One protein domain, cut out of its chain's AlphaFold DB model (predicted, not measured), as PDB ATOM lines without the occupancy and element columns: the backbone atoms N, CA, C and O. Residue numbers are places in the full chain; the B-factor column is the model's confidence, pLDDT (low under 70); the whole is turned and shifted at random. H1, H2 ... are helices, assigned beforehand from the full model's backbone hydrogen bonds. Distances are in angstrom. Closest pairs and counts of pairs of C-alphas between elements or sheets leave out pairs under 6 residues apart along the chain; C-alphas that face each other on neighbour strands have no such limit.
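AT A GLANCE: This is residues 332 to 457 of the 720 residues of an uncharacterized protein of Flexibacter sp. CG_4_10_14_3_um_filter_32_15 (UniProt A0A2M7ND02). Look for an elongated body of helices: in its middle the long, kinked H7 and the shorter H5 run side by side, opposite ways, and H8 and H9, also side by side and opposite ways, extend it to one end, where H10 sits. Near the other end H6 lies crosswise to H5 and H7, while H2, H3 and H4 follow one another beside H7. You have 126 printed residues with ten named helices, H1 to H10 in chain order, and no named strand: the class is all helix. The whole is compact, with a radius of gyration of the C-alphas of 15.9 A, and spans 50 by 25 by 19 A, only just elongated.

HOW THE PARTS SIT: Start at H1, residues 332 to 335, which touches H2, residues 339 to 348; their closest C-alphas, of Gln 335 and Gly 341, are 4.2 A apart. H3, residues 359 to 363, only just touches H2, with 3 pairs of C-alphas within 8 A, Gly 343 and Leu 359 closest at 5.8 A. H4, residues 365 to 368, touches H7, residues 391 to 411, at residues 404 to 411 alone; the closest C-alphas, of Gly 368 and Lys 411, are 4.4 A apart. H5, residues 371 to 380, touches H7 at a shallow tilt of 2 degrees, opposite ways, the C-alphas of Ile 380 and Val 394 closest at 6.6 A. H6, residues 383 to 389, and H5 only just touch, with 3 pairs of C-alphas within 8 A, and only at the corner, about perpendicular at 88 degrees; Ile 380 and Ile 386 are closest at 6.6 A. H8, residues 415 to 427, and H9, residues 437 to 448, form a helical hairpin that only just touches, with 3 pairs of C-alphas within 8 A, Leu 418 and Ile 443 closest at 6.7 A. H10, residues 454 to 457, touches H8, Pro 415 and Leu 457 closest at 5.5 A. Every O i to N i+4 pair is within hydrogen-bond range in H2, H3, H5, H6, H8 and H9, but 13 of 17 in H7; H1, H4 and H10 are too short for such a pair.

IN THESE COORDINATES: Find C-alpha 332 at (-78.092, 93.471, 201.555), where H1 begins. From C-alpha 391 at (-79.324, 104.497, 213.067), H7 runs 30.8 A, with a kink of 30 degrees near residue 404. H8 measures 18.1 A and H9 16.2 A; H10 ends at C-alpha 457, (-46.344, 103.418, 231.176).

THE WHOLE: The C-alphas farthest apart, of Ile 332 and Gly 451, are 50.5 A apart. The printed part has no cut and no long link. Model confidence is under 70 at residues 360 to 365 and 436 to 438.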
ATOM      1  N   ILE A 332     -79.017  92.451 201.043       94.38
ATOM      2  CA  ILE A 332     -78.092  93.471 201.555       94.38
ATOM      3  C   ILE A 332     -78.474  93.886 202.982       94.38
ATOM      4  O   ILE A 332     -77.623  93.948 203.867       94.38
ATOM      5  N   ALA A 333     -79.757  94.136 203.246       95.31
ATOM      6  CA  ALA A 333     -80.251  94.532 204.561       95.31
ATOM      7  C   ALA A 333     -79.956  93.468 205.621       95.31
ATOM      8  O   ALA A 333     -79.588  93.823 206.738       95.31
ATOM      9  N   THR A 334     -80.064  92.184 205.269       95.69
ATOM     10  CA  THR A 334     -79.689  91.063 206.141       95.69
ATOM     11  C   THR A 334     -78.205  91.099 206.480       95.69
ATOM     12  O   THR A 334     -77.839  90.991 207.651       95.69
ATOM     13  N   GLN A 335     -77.338  91.329 205.489       94.38
ATOM     14  CA  GLN A 335     -75.900  91.471 205.732       94.38
ATOM     15  C   GLN A 335     -75.606  92.669 206.652       94.38
ATOM     16  O   GLN A 335     -74.849  92.547 207.618       94.38
ATOM     17  N   LEU A 336     -76.279  93.800 206.424       95.50
ATOM     18  CA  LEU A 336     -76.144  95.013 207.229       95.50
ATOM     19  C   LEU A 336     -76.692  94.878 208.663       95.50
ATOM     20  O   LEU A 336     -76.491  95.781 209.469       95.50
ATOM     21  N   GLN A 337     -77.328  93.778 209.066       95.25
ATOM     22  CA  GLN A 337     -77.722  93.604 210.474       95.25
ATOM     23  C   GLN A 337     -76.530  93.361 211.407       95.25
ATOM     24  O   GLN A 337     -76.644  93.564 212.616       95.25
ATOM     25  N   THR A 338     -75.383  92.929 210.870       94.19
ATOM     26  CA  THR A 338     -74.202  92.576 211.667       94.19
ATOM     27  C   THR A 338     -72.952  93.266 211.142       94.19
ATOM     28  O   THR A 338     -72.806  93.485 209.942       94.19
ATOM     29  N   LEU A 339     -72.007  93.566 212.036       90.38
ATOM     30  CA  LEU A 339     -70.723  94.143 211.634       90.38
ATOM     31  C   LEU A 339     -69.923  93.169 210.747       90.38
ATOM     32  O   LEU A 339     -69.257  93.586 209.808       90.38
ATOM     33  N   THR A 340     -70.054  91.862 210.993       90.75
ATOM     34  CA  THR A 340     -69.506  90.803 210.134       90.75
ATOM     35  C   THR A 340     -70.029  90.897 208.704       90.75
ATOM     36  O   THR A 340     -69.247  90.842 207.759       90.75
ATOM     37  N   GLY A 341     -71.348  91.018 208.538       92.75
ATOM     38  CA  GLY A 341     -71.969  91.126 207.223       92.75
ATOM     39  C   GLY A 341     -71.601  92.432 206.523       92.75
ATOM     40  O   GLY A 341     -71.263  92.389 205.347       92.75
ATOM     41  N   LEU A 342     -71.517  93.552 207.256       92.69
ATOM     42  CA  LEU A 342     -70.956  94.798 206.721       92.69
ATOM     43  C   LEU A 342     -69.531  94.593 206.188       92.69
ATOM     44  O   LEU A 342     -69.234  95.028 205.082       92.69
ATOM     45  N   GLY A 343     -68.668  93.902 206.938       90.81
ATOM     46  CA  GLY A 343     -67.292  93.632 206.516       90.81
ATOM     47  C   GLY A 343     -67.189  92.741 205.275       90.81
ATOM     48  O   GLY A 343     -66.293  92.938 204.456       90.81
ATOM     49  N   LYS A 344     -68.110  91.780 205.107       90.00
ATOM     50  CA  LYS A 344     -68.198  90.961 203.886       90.00
ATOM     51  C   LYS A 344     -68.620  91.822 202.701       90.00
ATOM     52  O   LYS A 344     -67.920  91.843 201.694       90.00
ATOM     53  N   LEU A 345     -69.679  92.611 202.878       90.06
ATOM     54  CA  LEU A 345     -70.191  93.515 201.855       90.06
ATOM     55  C   LEU A 345     -69.113  94.497 201.372       90.06
ATOM     56  O   LEU A 345     -68.953  94.682 200.168       90.06
ATOM     57  N   THR A 346     -68.343  95.096 202.291       88.81
ATOM     58  CA  THR A 346     -67.251  96.026 201.953       88.81
ATOM     59  C   THR A 346     -66.070  95.345 201.261       88.81
ATOM     60  O   THR A 346     -65.373  95.991 200.485       88.81
ATOM     61  N   ALA A 347     -65.829  94.059 201.535       86.69
ATOM     62  CA  ALA A 347     -64.760  93.295 200.895       86.69
ATOM     63  C   ALA A 347     -65.138  92.842 199.476       86.69
ATOM     64  O   ALA A 347     -64.293  92.834 198.585       86.69
ATOM     65  N   GLU A 348     -66.404  92.478 199.266       88.00
ATOM     66  CA  GLU A 348     -66.933  92.034 197.972       88.00
ATOM     67  C   GLU A 348     -67.192  93.207 197.015       88.00
ATOM     68  O   GLU A 348     -67.119  93.038 195.800       88.00
ATOM     69  N   ASN A 349     -67.443  94.408 197.550       85.44
ATOM     70  CA  ASN A 349     -67.800  95.587 196.765       85.44
ATOM     71  C   ASN A 349     -66.847  96.764 197.043       85.44
ATOM     72  O   ASN A 349     -67.030  97.493 198.025       85.44
ATOM     73  N   PRO A 350     -65.885  97.041 196.136       81.06
ATOM     74  CA  PRO A 350     -64.906  98.124 196.280       81.06
ATOM     75  C   PRO A 350     -65.506  99.533 196.406       81.06
ATOM     76  O   PRO A 350     -64.802 100.478 196.737       81.06
ATOM     77  N   ILE A 351     -66.802  99.704 196.146       82.19
ATOM     78  CA  ILE A 351     -67.491 100.999 196.218       82.19
ATOM     79  C   ILE A 351     -67.680 101.468 197.684       82.19
ATOM     80  O   ILE A 351     -67.938 102.646 197.932       82.19
ATOM     81  N   PHE A 352     -67.494 100.590 198.681       83.06
ATOM     82  CA  PHE A 352     -67.652 100.911 200.111       83.06
ATOM     83  C   PHE A 352     -66.324 101.161 200.869       83.06
ATOM     84  O   PHE A 352     -66.247 100.934 202.077       83.06
ATOM     85  N   THR A 353     -65.272 101.643 200.195       78.50
ATOM     86  CA  THR A 353     -63.903 101.779 200.752       78.50
ATOM     87  C   THR A 353     -63.736 102.723 201.947       78.50
ATOM     88  O   THR A 353     -62.691 102.715 202.591       78.50
ATOM     89  N   ASP A 354     -64.707 103.582 202.249       83.81
ATOM     90  CA  ASP A 354     -64.609 104.554 203.347       83.81
ATOM     91  C   ASP A 354     -64.944 103.966 204.729       83.81
ATOM     92  O   ASP A 354     -64.818 104.663 205.736       83.81
ATOM     93  N   ILE A 355     -65.356 102.696 204.792       86.06
ATOM     94  CA  ILE A 355     -65.501 101.944 206.040       86.06
ATOM     95  C   ILE A 355     -64.292 100.999 206.148       86.06
ATOM     96  O   ILE A 355     -64.279  99.963 205.484       86.06
ATOM     97  N   PRO A 356     -63.263 101.328 206.960       83.88
ATOM     98  CA  PRO A 356     -62.006 100.582 207.023       83.88
ATOM     99  C   PRO A 356     -62.166  99.300 207.858       83.88
ATOM    100  O   PRO A 356     -61.602  99.175 208.946       83.88
ATOM    101  N   LEU A 357     -62.993  98.367 207.384       82.69
ATOM    102  CA  LEU A 357     -63.331  97.130 208.079       82.69
ATOM    103  C   LEU A 357     -62.723  95.921 207.360       82.69
ATOM    104  O   LEU A 357     -63.326  95.327 206.471       82.69
ATOM    105  N   GLU A 358     -61.529  95.523 207.789       77.56
ATOM    106  CA  GLU A 358     -60.897  94.285 207.333       77.56
ATOM    107  C   GLU A 358     -61.233  93.133 208.285       77.56
ATOM    108  O   GLU A 358     -60.683  93.040 209.384       77.56
ATOM    109  N   LEU A 359     -62.123  92.224 207.868       74.38
ATOM    110  CA  LEU A 359     -62.587  91.112 208.713       74.38
ATOM    111  C   LEU A 359     -61.454  90.260 209.320       74.38
ATOM    112  O   LEU A 359     -61.507  90.009 210.526       74.38
ATOM    113  N   PRO A 360     -60.405  89.839 208.576       69.94
ATOM    114  CA  PRO A 360     -59.311  89.070 209.172       69.94
ATOM    115  C   PRO A 360     -58.589  89.837 210.288       69.94
ATOM    116  O   PRO A 360     -58.229  89.246 211.304       69.94
ATOM    117  N   GLN A 361     -58.420  91.153 210.133       64.62
ATOM    118  CA  GLN A 361     -57.779  91.999 211.141       64.62
ATOM    119  C   GLN A 361     -58.697  92.238 212.348       64.62
ATOM    120  O   GLN A 361     -58.240  92.187 213.494       64.62
ATOM    121  N   TYR A 362     -59.996  92.417 212.093       69.25
ATOM    122  CA  TYR A 362     -61.033  92.560 213.111       69.25
ATOM    123  C   TYR A 362     -61.085  91.334 214.040       69.25
ATOM    124  O   TYR A 362     -61.020  91.480 215.261       69.25
ATOM    125  N   TYR A 363     -61.085  90.113 213.489       66.81
ATOM    126  CA  TYR A 363     -61.126  88.879 214.292       66.81
ATOM    127  C   TYR A 363     -59.799  88.504 214.952       66.81
ATOM    128  O   TYR A 363     -59.784  87.787 215.950       66.81
ATOM    129  N   GLN A 364     -58.667  89.020 214.472       68.31
ATOM    130  CA  GLN A 364     -57.390  88.855 215.171       68.31
ATOM    131  C   GLN A 364     -57.282  89.740 216.435       68.31
ATOM    132  O   GLN A 364     -56.231  89.758 217.091       68.31
ATOM    133  N   HIS A 365     -58.377  90.401 216.845       67.19
ATOM    134  CA  HIS A 365     -58.491  91.315 217.993       67.19
ATOM    135  C   HIS A 365     -57.407  92.406 217.972       67.19
ATOM    136  O   HIS A 365     -56.849  92.777 219.008       67.19
ATOM    137  N   TYR A 366     -57.041  92.844 216.759       77.50
ATOM    138  CA  TYR A 366     -56.046  93.879 216.464       77.50
ATOM    139  C   TYR A 366     -54.710  93.762 217.219       77.50
ATOM    140  O   TYR A 366     -54.002  94.746 217.413       77.50
ATOM    141  N   GLN A 367     -54.356  92.556 217.678       82.88
ATOM    142  CA  GLN A 367     -53.154  92.291 218.474       82.88
ATOM    143  C   GLN A 367     -52.926  93.295 219.629       82.88
ATOM    144  O   GLN A 367     -51.777  93.613 219.953       82.88
ATOM    145  N   GLY A 368     -53.995  93.809 220.245       83.12
ATOM    146  CA  GLY A 368     -53.917  94.800 221.323       83.12
ATOM    147  C   GLY A 368     -53.861  96.269 220.898       83.12
ATOM    148  O   GLY A 368     -53.584  97.123 221.739       83.12
ATOM    149  N   ASP A 369     -54.104  96.583 219.625       84.69
ATOM    150  CA  ASP A 369     -54.245  97.950 219.122       84.69
ATOM    151  C   ASP A 369     -55.722  98.322 218.925       84.69
ATOM    152  O   ASP A 369     -56.409  97.771 218.077       84.69
ATOM    153  N   ILE A 370     -56.232  99.289 219.683       85.38
ATOM    154  CA  ILE A 370     -57.634  99.723 219.576       85.38
ATOM    155  C   ILE A 370     -57.877 100.747 218.453       85.38
ATOM    156  O   ILE A 370     -59.024 101.019 218.100       85.38
ATOM    157  N   ARG A 371     -56.828 101.337 217.861       85.50
ATOM    158  CA  ARG A 371     -56.979 102.407 216.852       85.50
ATOM    159  C   ARG A 371     -57.828 101.992 215.641       85.50
ATOM    160  O   ARG A 371     -58.659 102.801 215.231       85.50
ATOM    161  N   PRO A 372     -57.703 100.767 215.095       87.12
ATOM    162  CA  PRO A 372     -58.592 100.311 214.029       87.12
ATOM    163  C   PRO A 372     -60.070 100.265 214.449       87.12
ATOM    164  O   PRO A 372     -60.939 100.655 213.677       87.12
ATOM    165  N   LEU A 373     -60.369  99.883 215.697       87.81
ATOM    166  CA  LEU A 373     -61.733  99.880 216.239       87.81
ATOM    167  C   LEU A 373     -62.321 101.302 216.287       87.81
ATOM    168  O   LEU A 373     -63.471 101.519 215.904       87.81
ATOM    169  N   VAL A 374     -61.509 102.281 216.702       88.62
ATOM    170  CA  VAL A 374     -61.864 103.711 216.683       88.62
ATOM    171  C   VAL A 374     -62.099 104.202 215.253       88.62
ATOM    172  O   VAL A 374     -63.058 104.932 215.006       88.62
ATOM    173  N   ALA A 375     -61.265 103.786 214.295       90.00
ATOM    174  CA  ALA A 375     -61.425 104.145 212.888       90.00
ATOM    175  C   ALA A 375     -62.740 103.603 212.304       90.00
ATOM    176  O   ALA A 375     -63.487 104.367 211.691       90.00
ATOM    177  N   VAL A 376     -63.068 102.329 212.564       91.25
ATOM    178  CA  VAL A 376     -64.353 101.723 212.175       91.25
ATOM    179  C   VAL A 376     -65.514 102.490 212.799       91.25
ATOM    180  O   VAL A 376     -66.423 102.899 212.078       91.25
ATOM    181  N   LYS A 377     -65.467 102.756 214.112       93.00
ATOM    182  CA  LYS A 377     -66.492 103.537 214.822       93.00
ATOM    183  C   LYS A 377     -66.709 104.900 214.169       93.00
ATOM    184  O   LYS A 377     -67.841 105.259 213.865       93.00
ATOM    185  N   ASN A 378     -65.638 105.654 213.932       92.75
ATOM    186  CA  ASN A 378     -65.737 106.984 213.338       92.75
ATOM    187  C   ASN A 378     -66.331 106.919 211.926       92.75
ATOM    188  O   ASN A 378     -67.219 107.712 211.607       92.75
ATOM    189  N   ALA A 379     -65.918 105.934 211.123       93.62
ATOM    190  CA  ALA A 379     -66.451 105.721 209.785       93.62
ATOM    191  C   ALA A 379     -67.959 105.427 209.799       93.62
ATOM    192  O   ALA A 379     -68.710 106.104 209.095       93.62
ATOM    193  N   ILE A 380     -68.437 104.490 210.626       94.81
ATOM    194  CA  ILE A 380     -69.869 104.131 210.665       94.81
ATOM    195  C   ILE A 380     -70.761 105.254 211.221       94.81
ATOM    196  O   ILE A 380     -71.962 105.259 210.972       94.81
ATOM    197  N   THR A 381     -70.191 106.222 211.948       94.94
ATOM    198  CA  THR A 381     -70.932 107.356 212.534       94.94
ATOM    199  C   THR A 381     -71.006 108.607 211.654       94.94
ATOM    200  O   THR A 381     -71.583 109.608 212.075       94.94
ATOM    201  N   THR A 382     -70.441 108.596 210.442       94.88
ATOM    202  CA  THR A 382     -70.603 109.746 209.535       94.88
ATOM    203  C   THR A 382     -72.066 109.873 209.083       94.88
ATOM    204  O   THR A 382     -72.731 108.850 208.919       94.88
ATOM    205  N   PRO A 383     -72.595 111.086 208.822       95.19
ATOM    206  CA  PRO A 383     -73.988 111.251 208.391       95.19
ATOM    207  C   PRO A 383     -74.362 110.400 207.168       95.19
ATOM    208  O   PRO A 383     -75.405 109.749 207.171       95.19
ATOM    209  N   LYS A 384     -73.472 110.325 206.166       93.44
ATOM    210  CA  LYS A 384     -73.660 109.489 204.969       93.44
ATOM    211  C   LYS A 384     -73.734 107.997 205.319       93.44
ATOM    212  O   LYS A 384     -74.570 107.280 204.775       93.44
ATOM    213  N   ASN A 385     -72.899 107.530 206.250       94.75
ATOM    214  CA  ASN A 385     -72.912 106.130 206.678       94.75
ATOM    215  C   ASN A 385     -74.078 105.810 207.602       94.75
ATOM    216  O   ASN A 385     -74.589 104.705 207.528       94.75
ATOM    217  N   ILE A 386     -74.576 106.760 208.389       95.81
ATOM    218  CA  ILE A 386     -75.810 106.571 209.159       95.81
ATOM    219  C   ILE A 386     -77.014 106.432 208.220       95.81
ATOM    220  O   ILE A 386     -77.851 105.559 208.442       95.81
ATOM    221  N   GLU A 387     -77.103 107.228 207.148       95.00
ATOM    222  CA  GLU A 387     -78.171 107.065 206.150       95.00
ATOM    223  C   GLU A 387     -78.078 105.698 205.458       95.00
ATOM    224  O   GLU A 387     -79.072 104.975 205.365       95.00
ATOM    225  N   PHE A 388     -76.874 105.289 205.054       94.94
ATOM    226  CA  PHE A 388     -76.628 103.980 204.450       94.94
ATOM    227  C   PHE A 388     -76.881 102.807 205.408       94.94
ATOM    228  O   PHE A 388     -77.516 101.839 205.015       94.94
ATOM    229  N   LEU A 389     -76.439 102.869 206.661       95.50
ATOM    230  CA  LEU A 389     -76.501 101.746 207.601       95.50
ATOM    231  C   LEU A 389     -77.810 101.696 208.387       95.50
ATOM    232  O   LEU A 389     -78.183 100.620 208.837       95.50
ATOM    233  N   THR A 390     -78.531 102.815 208.499       96.50
ATOM    234  CA  THR A 390     -79.572 103.111 209.504       96.50
ATOM    235  C   THR A 390     -79.013 103.355 210.906       96.50
ATOM    236  O   THR A 390     -78.051 102.721 211.337       96.50
ATOM    237  N   SER A 391     -79.672 104.237 211.665       96.19
ATOM    238  CA  SER A 391     -79.324 104.497 213.067       96.19
ATOM    239  C   SER A 391     -79.409 103.241 213.937       96.19
ATOM    240  O   SER A 391     -78.582 103.061 214.822       96.19
ATOM    241  N   GLU A 392     -80.372 102.350 213.673       96.94
ATOM    242  CA  GLU A 392     -80.548 101.109 214.438       96.94
ATOM    243  C   GLU A 392     -79.328 100.186 214.314       96.94
ATOM    244  O   GLU A 392     -78.791  99.731 215.327       96.94
ATOM    245  N   ASN A 393     -78.850  99.938 213.092       96.31
ATOM    246  CA  ASN A 393     -77.675  99.088 212.896       96.31
ATOM    247  C   ASN A 393     -76.407  99.749 213.437       96.31
ATOM    248  O   ASN A 393     -75.586  99.064 214.037       96.31
ATOM    249  N   VAL A 394     -76.259 101.073 213.301       96.44
ATOM    250  CA  VAL A 394     -75.117 101.798 213.884       96.44
ATOM    251  C   VAL A 394     -75.063 101.623 215.405       96.44
ATOM    252  O   VAL A 394     -73.980 101.402 215.946       96.44
ATOM    253  N   GLU A 395     -76.202 101.654 216.102       94.94
ATOM    254  CA  GLU A 395     -76.238 101.374 217.544       94.94
ATOM    255  C   GLU A 395     -75.901  99.912 217.870       94.94
ATOM    256  O   GLU A 395     -75.120  99.665 218.791       94.94
ATOM    257  N   LYS A 396     -76.387  98.938 217.086       95.25
ATOM    258  CA  LYS A 396     -75.980  97.525 217.241       95.25
ATOM    259  C   LYS A 396     -74.473  97.357 217.064       95.25
ATOM    260  O   LYS A 396     -73.823  96.719 217.886       95.25
ATOM    261  N   TYR A 397     -73.897  97.981 216.038       94.75
ATOM    262  CA  TYR A 397     -72.460  97.924 215.785       94.75
ATOM    263  C   TYR A 397     -71.667  98.548 216.920       94.75
ATOM    264  O   TYR A 397     -70.680  97.965 217.345       94.75
ATOM    265  N   LYS A 398     -72.102  99.696 217.449       92.75
ATOM    266  CA  LYS A 398     -71.489 100.304 218.634       92.75
ATOM    267  C   LYS A 398     -71.425  99.312 219.796       92.75
ATOM    268  O   LYS A 398     -70.357  99.184 220.384       92.75
ATOM    269  N   GLN A 399     -72.499  98.569 220.077       91.44
ATOM    270  CA  GLN A 399     -72.479  97.525 221.112       91.44
ATOM    271  C   GLN A 399     -71.471  96.415 220.793       91.44
ATOM    272  O   GLN A 399     -70.620  96.110 221.624       91.44
ATOM    273  N   THR A 400     -71.468  95.895 219.562       90.81
ATOM    274  CA  THR A 400     -70.485  94.884 219.135       90.81
ATOM    275  C   THR A 400     -69.042  95.387 219.251       90.81
ATOM    276  O   THR A 400     -68.147  94.633 219.619       90.81
ATOM    277  N   LEU A 401     -68.780  96.665 218.955       89.94
ATOM    278  CA  LEU A 401     -67.455  97.263 219.132       89.94
ATOM    279  C   LEU A 401     -67.069  97.327 220.618       89.94
ATOM    280  O   LEU A 401     -65.919  97.039 220.935       89.94
ATOM    281  N   LEU A 402     -68.004  97.652 221.520       88.62
ATOM    282  CA  LEU A 402     -67.753  97.660 222.968       88.62
ATOM    283  C   LEU A 402     -67.392  96.259 223.487       88.62
ATOM    284  O   LEU A 402     -66.440  96.128 224.250       88.62
ATOM    285  N   GLU A 403     -68.072  95.215 223.013       88.12
ATOM    286  CA  GLU A 403     -67.789  93.815 223.377       88.12
ATOM    287  C   GLU A 403     -66.381  93.348 222.960       88.12
ATOM    288  O   GLU A 403     -65.815  92.445 223.574       88.12
ATOM    289  N   GLN A 404     -65.776  93.956 221.931       86.75
ATOM    290  CA  GLN A 404     -64.418  93.600 221.498       86.75
ATOM    291  C   GLN A 404     -63.308  94.230 222.343       86.75
ATOM    292  O   GLN A 404     -62.155  93.804 222.241       86.75
ATOM    293  N   ILE A 405     -63.616  95.241 223.157       86.88
ATOM    294  CA  ILE A 405     -62.608  96.018 223.894       86.88
ATOM    295  C   ILE A 405     -61.823  95.131 224.853       86.88
ATOM    296  O   ILE A 405     -60.594  95.210 224.858       86.88
ATOM    297  N   ASP A 406     -62.501  94.257 225.594       84.69
ATOM    298  CA  ASP A 406     -61.857  93.367 226.563       84.69
ATOM    299  C   ASP A 406     -60.908  92.380 225.863       84.69
ATOM    300  O   ASP A 406     -59.744  92.256 226.248       84.69
ATOM    301  N   ASN A 407     -61.337  91.781 224.747       86.62
ATOM    302  CA  ASN A 407     -60.504  90.871 223.950       86.62
ATOM    303  C   ASN A 407     -59.264  91.567 223.361       86.62
ATOM    304  O   ASN A 407     -58.177  90.984 223.294       86.62
ATOM    305  N   ILE A 408     -59.404  92.821 222.909       87.56
ATOM    306  CA  ILE A 408     -58.265  93.621 222.436       87.56
ATOM    307  C   ILE A 408     -57.345  93.928 223.625       87.56
ATOM    308  O   ILE A 408     -56.129  93.762 223.518       87.56
ATOM    309  N   PHE A 409     -57.902  94.325 224.770       88.31
ATOM    310  CA  PHE A 409     -57.136  94.636 225.973       88.31
ATOM    311  C   PHE A 409     -56.300  93.445 226.461       88.31
ATOM    312  O   PHE A 409     -55.119  93.613 226.762       88.31
ATOM    313  N   GLU A 410     -56.854  92.229 226.467       86.44
ATOM    314  CA  GLU A 410     -56.122  91.010 226.841       86.44
ATOM    315  C   GLU A 410     -54.863  90.784 225.990       86.44
ATOM    316  O   GLU A 410     -53.842  90.298 226.487       86.44
ATOM    317  N   LYS A 411     -54.894  91.197 224.716       87.88
ATOM    318  CA  LYS A 411     -53.750  91.113 223.796       87.88
ATOM    319  C   LYS A 411     -52.799  92.310 223.872       87.88
ATOM    320  O   LYS A 411     -51.711  92.251 223.289       87.88
ATOM    321  N   ALA A 412     -53.150  93.381 224.586       88.38
ATOM    322  CA  ALA A 412     -52.298  94.550 224.800       88.38
ATOM    323  C   ALA A 412     -51.182  94.237 225.816       88.38
ATOM    324  O   ALA A 412     -51.139  94.724 226.937       88.38
ATOM    325  N   ASN A 413     -50.230  93.399 225.414       84.81
ATOM    326  CA  ASN A 413     -49.217  92.821 226.299       84.81
ATOM    327  C   ASN A 413     -47.900  93.616 226.387       84.81
ATOM    328  O   ASN A 413     -46.910  93.100 226.913       84.81
ATOM    329  N   THR A 414     -47.845  94.844 225.867       85.62
ATOM    330  CA  THR A 414     -46.669  95.727 225.968       85.62
ATOM    331  C   THR A 414     -47.075  97.070 226.569       85.62
ATOM    332  O   THR A 414     -48.198  97.511 226.318       85.62
ATOM    333  N   PRO A 415     -46.182  97.764 227.302       83.81
ATOM    334  CA  PRO A 415     -46.468  99.107 227.813       83.81
ATOM    335  C   PRO A 415     -46.922 100.068 226.708       83.81
ATOM    336  O   PRO A 415     -47.873 100.819 226.887       83.81
ATOM    337  N   SER A 416     -46.319  99.971 225.518       80.81
ATOM    338  CA  SER A 416     -46.711 100.789 224.372       80.81
ATOM    339  C   SER A 416     -48.155 100.536 223.921       80.81
ATOM    340  O   SER A 416     -48.895 101.485 223.645       80.81
ATOM    341  N   LYS A 417     -48.572  99.265 223.849       85.19
ATOM    342  CA  LYS A 417     -49.951  98.894 223.492       85.19
ATOM    343  C   LYS A 417     -50.936  99.314 224.580       85.19
ATOM    344  O   LYS A 417     -51.928  99.952 224.255       85.19
ATOM    345  N   LEU A 418     -50.622  99.066 225.854       88.25
ATOM    346  CA  LEU A 418     -51.442  99.489 226.998       88.25
ATOM    347  C   LEU A 418     -51.637 101.011 227.036       88.25
ATOM    348  O   LEU A 418     -52.752 101.488 227.240       88.25
ATOM    349  N   TYR A 419     -50.575 101.782 226.781       86.56
ATOM    350  CA  TYR A 419     -50.654 103.240 226.722       86.56
ATOM    351  C   TYR A 419     -51.502 103.716 225.544       86.56
ATOM    352  O   TYR A 419     -52.373 104.568 225.709       86.56
ATOM    353  N   SER A 420     -51.261 103.153 224.356       82.88
ATOM    354  CA  SER A 420     -52.028 103.482 223.149       82.88
ATOM    355  C   SER A 420     -53.511 103.185 223.346       82.88
ATOM    356  O   SER A 420     -54.348 104.003 222.972       82.88
ATOM    357  N   PHE A 421     -53.819 102.057 223.989       88.31
ATOM    358  CA  PHE A 421     -55.165 101.636 224.342       88.31
ATOM    359  C   PHE A 421     -55.838 102.634 225.291       88.31
ATOM    360  O   PHE A 421     -56.886 103.181 224.955       88.31
ATOM    361  N   LYS A 422     -55.193 102.956 226.423       88.44
ATOM    362  CA  LYS A 422     -55.687 103.949 227.393       88.44
ATOM    363  C   LYS A 422     -55.951 105.307 226.739       88.44
ATOM    364  O   LYS A 422     -57.054 105.834 226.819       88.44
ATOM    365  N   ASN A 423     -54.955 105.841 226.037       86.31
ATOM    366  CA  ASN A 423     -55.023 107.152 225.392       86.31
ATOM    367  C   ASN A 423     -56.107 107.220 224.303       86.31
ATOM    368  O   ASN A 423     -56.706 108.274 224.105       86.31
ATOM    369  N   ALA A 424     -56.363 106.124 223.584       85.81
ATOM    370  CA  ALA A 424     -57.439 106.068 222.600       85.81
ATOM    371  C   ALA A 424     -58.827 106.056 223.259       85.81
ATOM    372  O   ALA A 424     -59.703 106.789 222.805       85.81
ATOM    373  N   LEU A 425     -59.013 105.299 224.348       86.31
ATOM    374  CA  LEU A 425     -60.271 105.295 225.103       86.31
ATOM    375  C   LEU A 425     -60.554 106.657 225.758       86.31
ATOM    376  O   LEU A 425     -61.686 107.121 225.730       86.31
ATOM    377  N   GLU A 426     -59.542 107.325 226.320       87.12
ATOM    378  CA  GLU A 426     -59.711 108.623 226.998       87.12
ATOM    379  C   GLU A 426     -60.060 109.775 226.044       87.12
ATOM    380  O   GLU A 426     -60.767 110.710 226.433       87.12
ATOM    381  N   LYS A 427     -59.543 109.730 224.810       88.06
ATOM    382  CA  LYS A 427     -59.743 110.779 223.799       88.06
ATOM    383  C   LYS A 427     -61.039 110.643 223.018       88.06
ATOM    384  O   LYS A 427     -61.494 111.630 222.448       88.06
ATOM    385  N   ASP A 428     -61.588 109.441 222.940       87.94
ATOM    386  CA  ASP A 428     -62.806 109.186 222.192       87.94
ATOM    387  C   ASP A 428     -64.017 109.221 223.130       87.94
ATOM    388  O   ASP A 428     -64.176 108.345 223.974       87.94
ATOM    389  N   ASP A 429     -64.900 110.210 222.967       87.94
ATOM    390  CA  ASP A 429     -66.065 110.405 223.842       87.94
ATOM    391  C   ASP A 429     -67.002 109.186 223.935       87.94
ATOM    392  O   ASP A 429     -67.667 109.008 224.953       87.94
ATOM    393  N   PHE A 430     -67.049 108.330 222.906       87.75
ATOM    394  CA  PHE A 430     -67.859 107.106 222.921       87.75
ATOM    395  C   PHE A 430     -67.251 106.037 223.829       87.75
ATOM    396  O   PHE A 430     -67.970 105.343 224.544       87.75
ATOM    397  N   PHE A 431     -65.926 105.919 223.817       84.62
ATOM    398  CA  PHE A 431     -65.203 104.926 224.599       84.62
ATOM    399  C   PHE A 431     -64.799 105.426 225.994       84.62
ATOM    400  O   PHE A 431     -64.590 104.628 226.907       84.62
ATOM    401  N   LYS A 432     -64.746 106.742 226.194       83.75
ATOM    402  CA  LYS A 432     -64.373 107.405 227.448       83.75
ATOM    403  C   LYS A 432     -65.137 106.917 228.685       83.75
ATOM    404  O   LYS A 432     -64.500 106.770 229.727       83.75
ATOM    405  N   PRO A 433     -66.447 106.590 228.632       81.44
ATOM    406  CA  PRO A 433     -67.154 106.012 229.776       81.44
ATOM    407  C   PRO A 433     -66.606 104.655 230.243       81.44
ATOM    408  O   PRO A 433     -66.853 104.278 231.391       81.44
ATOM    409  N   LEU A 434     -65.874 103.931 229.387       74.12
ATOM    410  CA  LEU A 434     -65.191 102.677 229.723       74.12
ATOM    411  C   LEU A 434     -63.792 102.891 230.308       74.12
ATOM    412  O   LEU A 434     -63.304 102.024 231.027       74.12
ATOM    413  N   ALA A 435     -63.176 104.059 230.104       70.88
ATOM    414  CA  ALA A 435     -61.871 104.425 230.671       70.88
ATOM    415  C   ALA A 435     -61.898 104.673 232.202       70.88
ATOM    416  O   ALA A 435     -61.011 105.316 232.754       70.88
ATOM    417  N   LYS A 436     -62.932 104.183 232.901       68.75
ATOM    418  CA  LYS A 436     -63.147 104.294 234.354       68.75
ATOM    419  C   LYS A 436     -61.976 103.705 235.168       68.75
ATOM    420  O   LYS A 436     -61.191 102.937 234.618       68.75
ATOM    421  N   PRO A 437     -61.912 103.941 236.501       68.56
ATOM    422  CA  PRO A 437     -60.854 103.416 237.386       68.56
ATOM    423  C   PRO A 437     -60.580 101.906 237.264       68.56
ATOM    424  O   PRO A 437     -59.495 101.432 237.592       68.56
ATOM    425  N   TYR A 438     -61.559 101.144 236.770       67.12
ATOM    426  CA  TYR A 438     -61.419  99.731 236.430       67.12
ATOM    427  C   TYR A 438     -60.324  99.469 235.380       67.12
ATOM    428  O   TYR A 438     -59.508  98.572 235.573       67.12
ATOM    429  N   LEU A 439     -60.242 100.284 234.323       78.19
ATOM    430  CA  LEU A 439     -59.207 100.154 233.296       78.19
ATOM    431  C   LEU A 439     -57.814 100.438 233.867       78.19
ATOM    432  O   LEU A 439     -56.872  99.709 233.571       78.19
ATOM    433  N   ASP A 440     -57.684 101.454 234.722       81.00
ATOM    434  CA  ASP A 440     -56.419 101.752 235.400       81.00
ATOM    435  C   ASP A 440     -55.971 100.594 236.299       81.00
ATOM    436  O   ASP A 440     -54.799 100.222 236.279       81.00
ATOM    437  N   SER A 441     -56.907  99.958 237.013       82.69
ATOM    438  CA  SER A 441     -56.640  98.746 237.798       82.69
ATOM    439  C   SER A 441     -56.166  97.582 236.917       82.69
ATOM    440  O   SER A 441     -55.166  96.936 237.231       82.69
ATOM    441  N   LEU A 442     -56.819  97.341 235.777       83.19
ATOM    442  CA  LEU A 442     -56.430  96.285 234.838       83.19
ATOM    443  C   LEU A 442     -55.064  96.546 234.182       83.19
ATOM    444  O   LEU A 442     -54.240  95.634 234.068       83.19
ATOM    445  N   ILE A 443     -54.791  97.791 233.782       85.44
ATOM    446  CA  ILE A 443     -53.484  98.207 233.260       85.44
ATOM    447  C   ILE A 443     -52.418  97.997 234.335       85.44
ATOM    448  O   ILE A 443     -51.378  97.401 234.054       85.44
ATOM    449  N   GLN A 444     -52.688  98.415 235.574       84.62
ATOM    450  CA  GLN A 444     -51.767  98.235 236.691       84.62
ATOM    451  C   GLN A 444     -51.486  96.754 236.963       84.62
ATOM    452  O   GLN A 444     -50.336  96.390 237.212       84.62
ATOM    453  N   GLN A 445     -52.483  95.872 236.856       86.00
ATOM    454  CA  GLN A 445     -52.278  94.424 236.963       86.00
ATOM    455  C   GLN A 445     -51.350  93.890 235.858       86.00
ATOM    456  O   GLN A 445     -50.427  93.128 236.152       86.00
ATOM    457  N   GLN A 446     -51.550  94.298 234.599       85.44
ATOM    458  CA  GLN A 446     -50.693  93.885 233.476       85.44
ATOM    459  C   GLN A 446     -49.258  94.423 233.596       85.44
ATOM    460  O   GLN A 446     -48.304  93.714 233.267       85.44
ATOM    461  N   LEU A 447     -49.088  95.648 234.100       84.75
ATOM    462  CA  LEU A 447     -47.776  96.239 234.378       84.75
ATOM    463  C   LEU A 447     -47.073  95.540 235.548       84.75
ATOM    464  O   LEU A 447     -45.902  95.183 235.427       84.75
ATOM    465  N   THR A 448     -47.801  95.237 236.627       86.56
ATOM    466  CA  THR A 448     -47.257  94.542 237.807       86.56
ATOM    467  C   THR A 448     -46.735  93.151 237.442       86.56
ATOM    468  O   THR A 448     -45.649  92.775 237.880       86.56
ATOM    469  N   LYS A 449     -47.427  92.412 236.554       88.25
ATOM    470  CA  LYS A 449     -46.939  91.128 235.998       88.25
ATOM    471  C   LYS A 449     -45.574  91.242 235.301       88.25
ATOM    472  O   LYS A 449     -44.897  90.235 235.125       88.25
ATOM    473  N   LYS A 450     -45.176  92.449 234.889       82.31
ATOM    474  CA  LYS A 450     -43.905  92.759 234.216       82.31
ATOM    475  C   LYS A 450     -42.909  93.496 235.116       82.31
ATOM    476  O   LYS A 450     -41.864  93.911 234.628       82.31
ATOM    477  N   GLY A 451     -43.226  93.670 236.401       83.69
ATOM    478  CA  GLY A 451     -42.399  94.432 237.336       83.69
ATOM    479  C   GLY A 451     -42.381  95.941 237.068       83.69
ATOM    480  O   GLY A 451     -41.419  96.600 237.449       83.69
ATOM    481  N   LEU A 452     -43.410  96.478 236.402       84.81
ATOM    482  CA  LEU A 452     -43.567  97.904 236.101       84.81
ATOM    483  C   LEU A 452     -44.694  98.519 236.941       84.81
ATOM    484  O   LEU A 452     -45.641  97.827 237.327       84.81
ATOM    485  N   VAL A 453     -44.616  99.827 237.180       82.81
ATOM    486  CA  VAL A 453     -45.689 100.624 237.804       82.81
ATOM    487  C   VAL A 453     -46.403 101.504 236.771       82.81
ATOM    488  O   VAL A 453     -45.894 101.711 235.668       82.81
ATOM    489  N   GLN A 454     -47.591 102.022 237.093       78.12
ATOM    490  CA  GLN A 454     -48.398 102.845 236.180       78.12
ATOM    491  C   GLN A 454     -47.630 104.065 235.658       78.12
ATOM    492  O   GLN A 454     -47.757 104.444 234.494       78.12
ATOM    493  N   GLU A 455     -46.783 104.634 236.510       78.88
ATOM    494  CA  GLU A 455     -45.896 105.761 236.236       78.88
ATOM    495  C   GLU A 455     -44.838 105.453 235.160       78.88
ATOM    496  O   GLU A 455     -44.289 106.369 234.545       78.88
ATOM    497  N   ASP A 456     -44.545 104.175 234.902       81.69
ATOM    498  CA  ASP A 456     -43.607 103.740 233.860       81.69
ATOM    499  C   ASP A 456     -44.259 103.698 232.471       81.69
ATOM    500  O   ASP A 456     -43.561 103.694 231.456       81.69
ATOM    501  N   LEU A 457     -45.594 103.687 232.402       84.94
ATOM    502  CA  LEU A 457     -46.344 103.418 231.176       84.94
ATOM    503  C   LEU A 457     -46.080 104.460 230.081       84.94
ATOM    504  O   LEU A 457     -45.798 104.105 228.935       84.94
TER     505      LEU A 457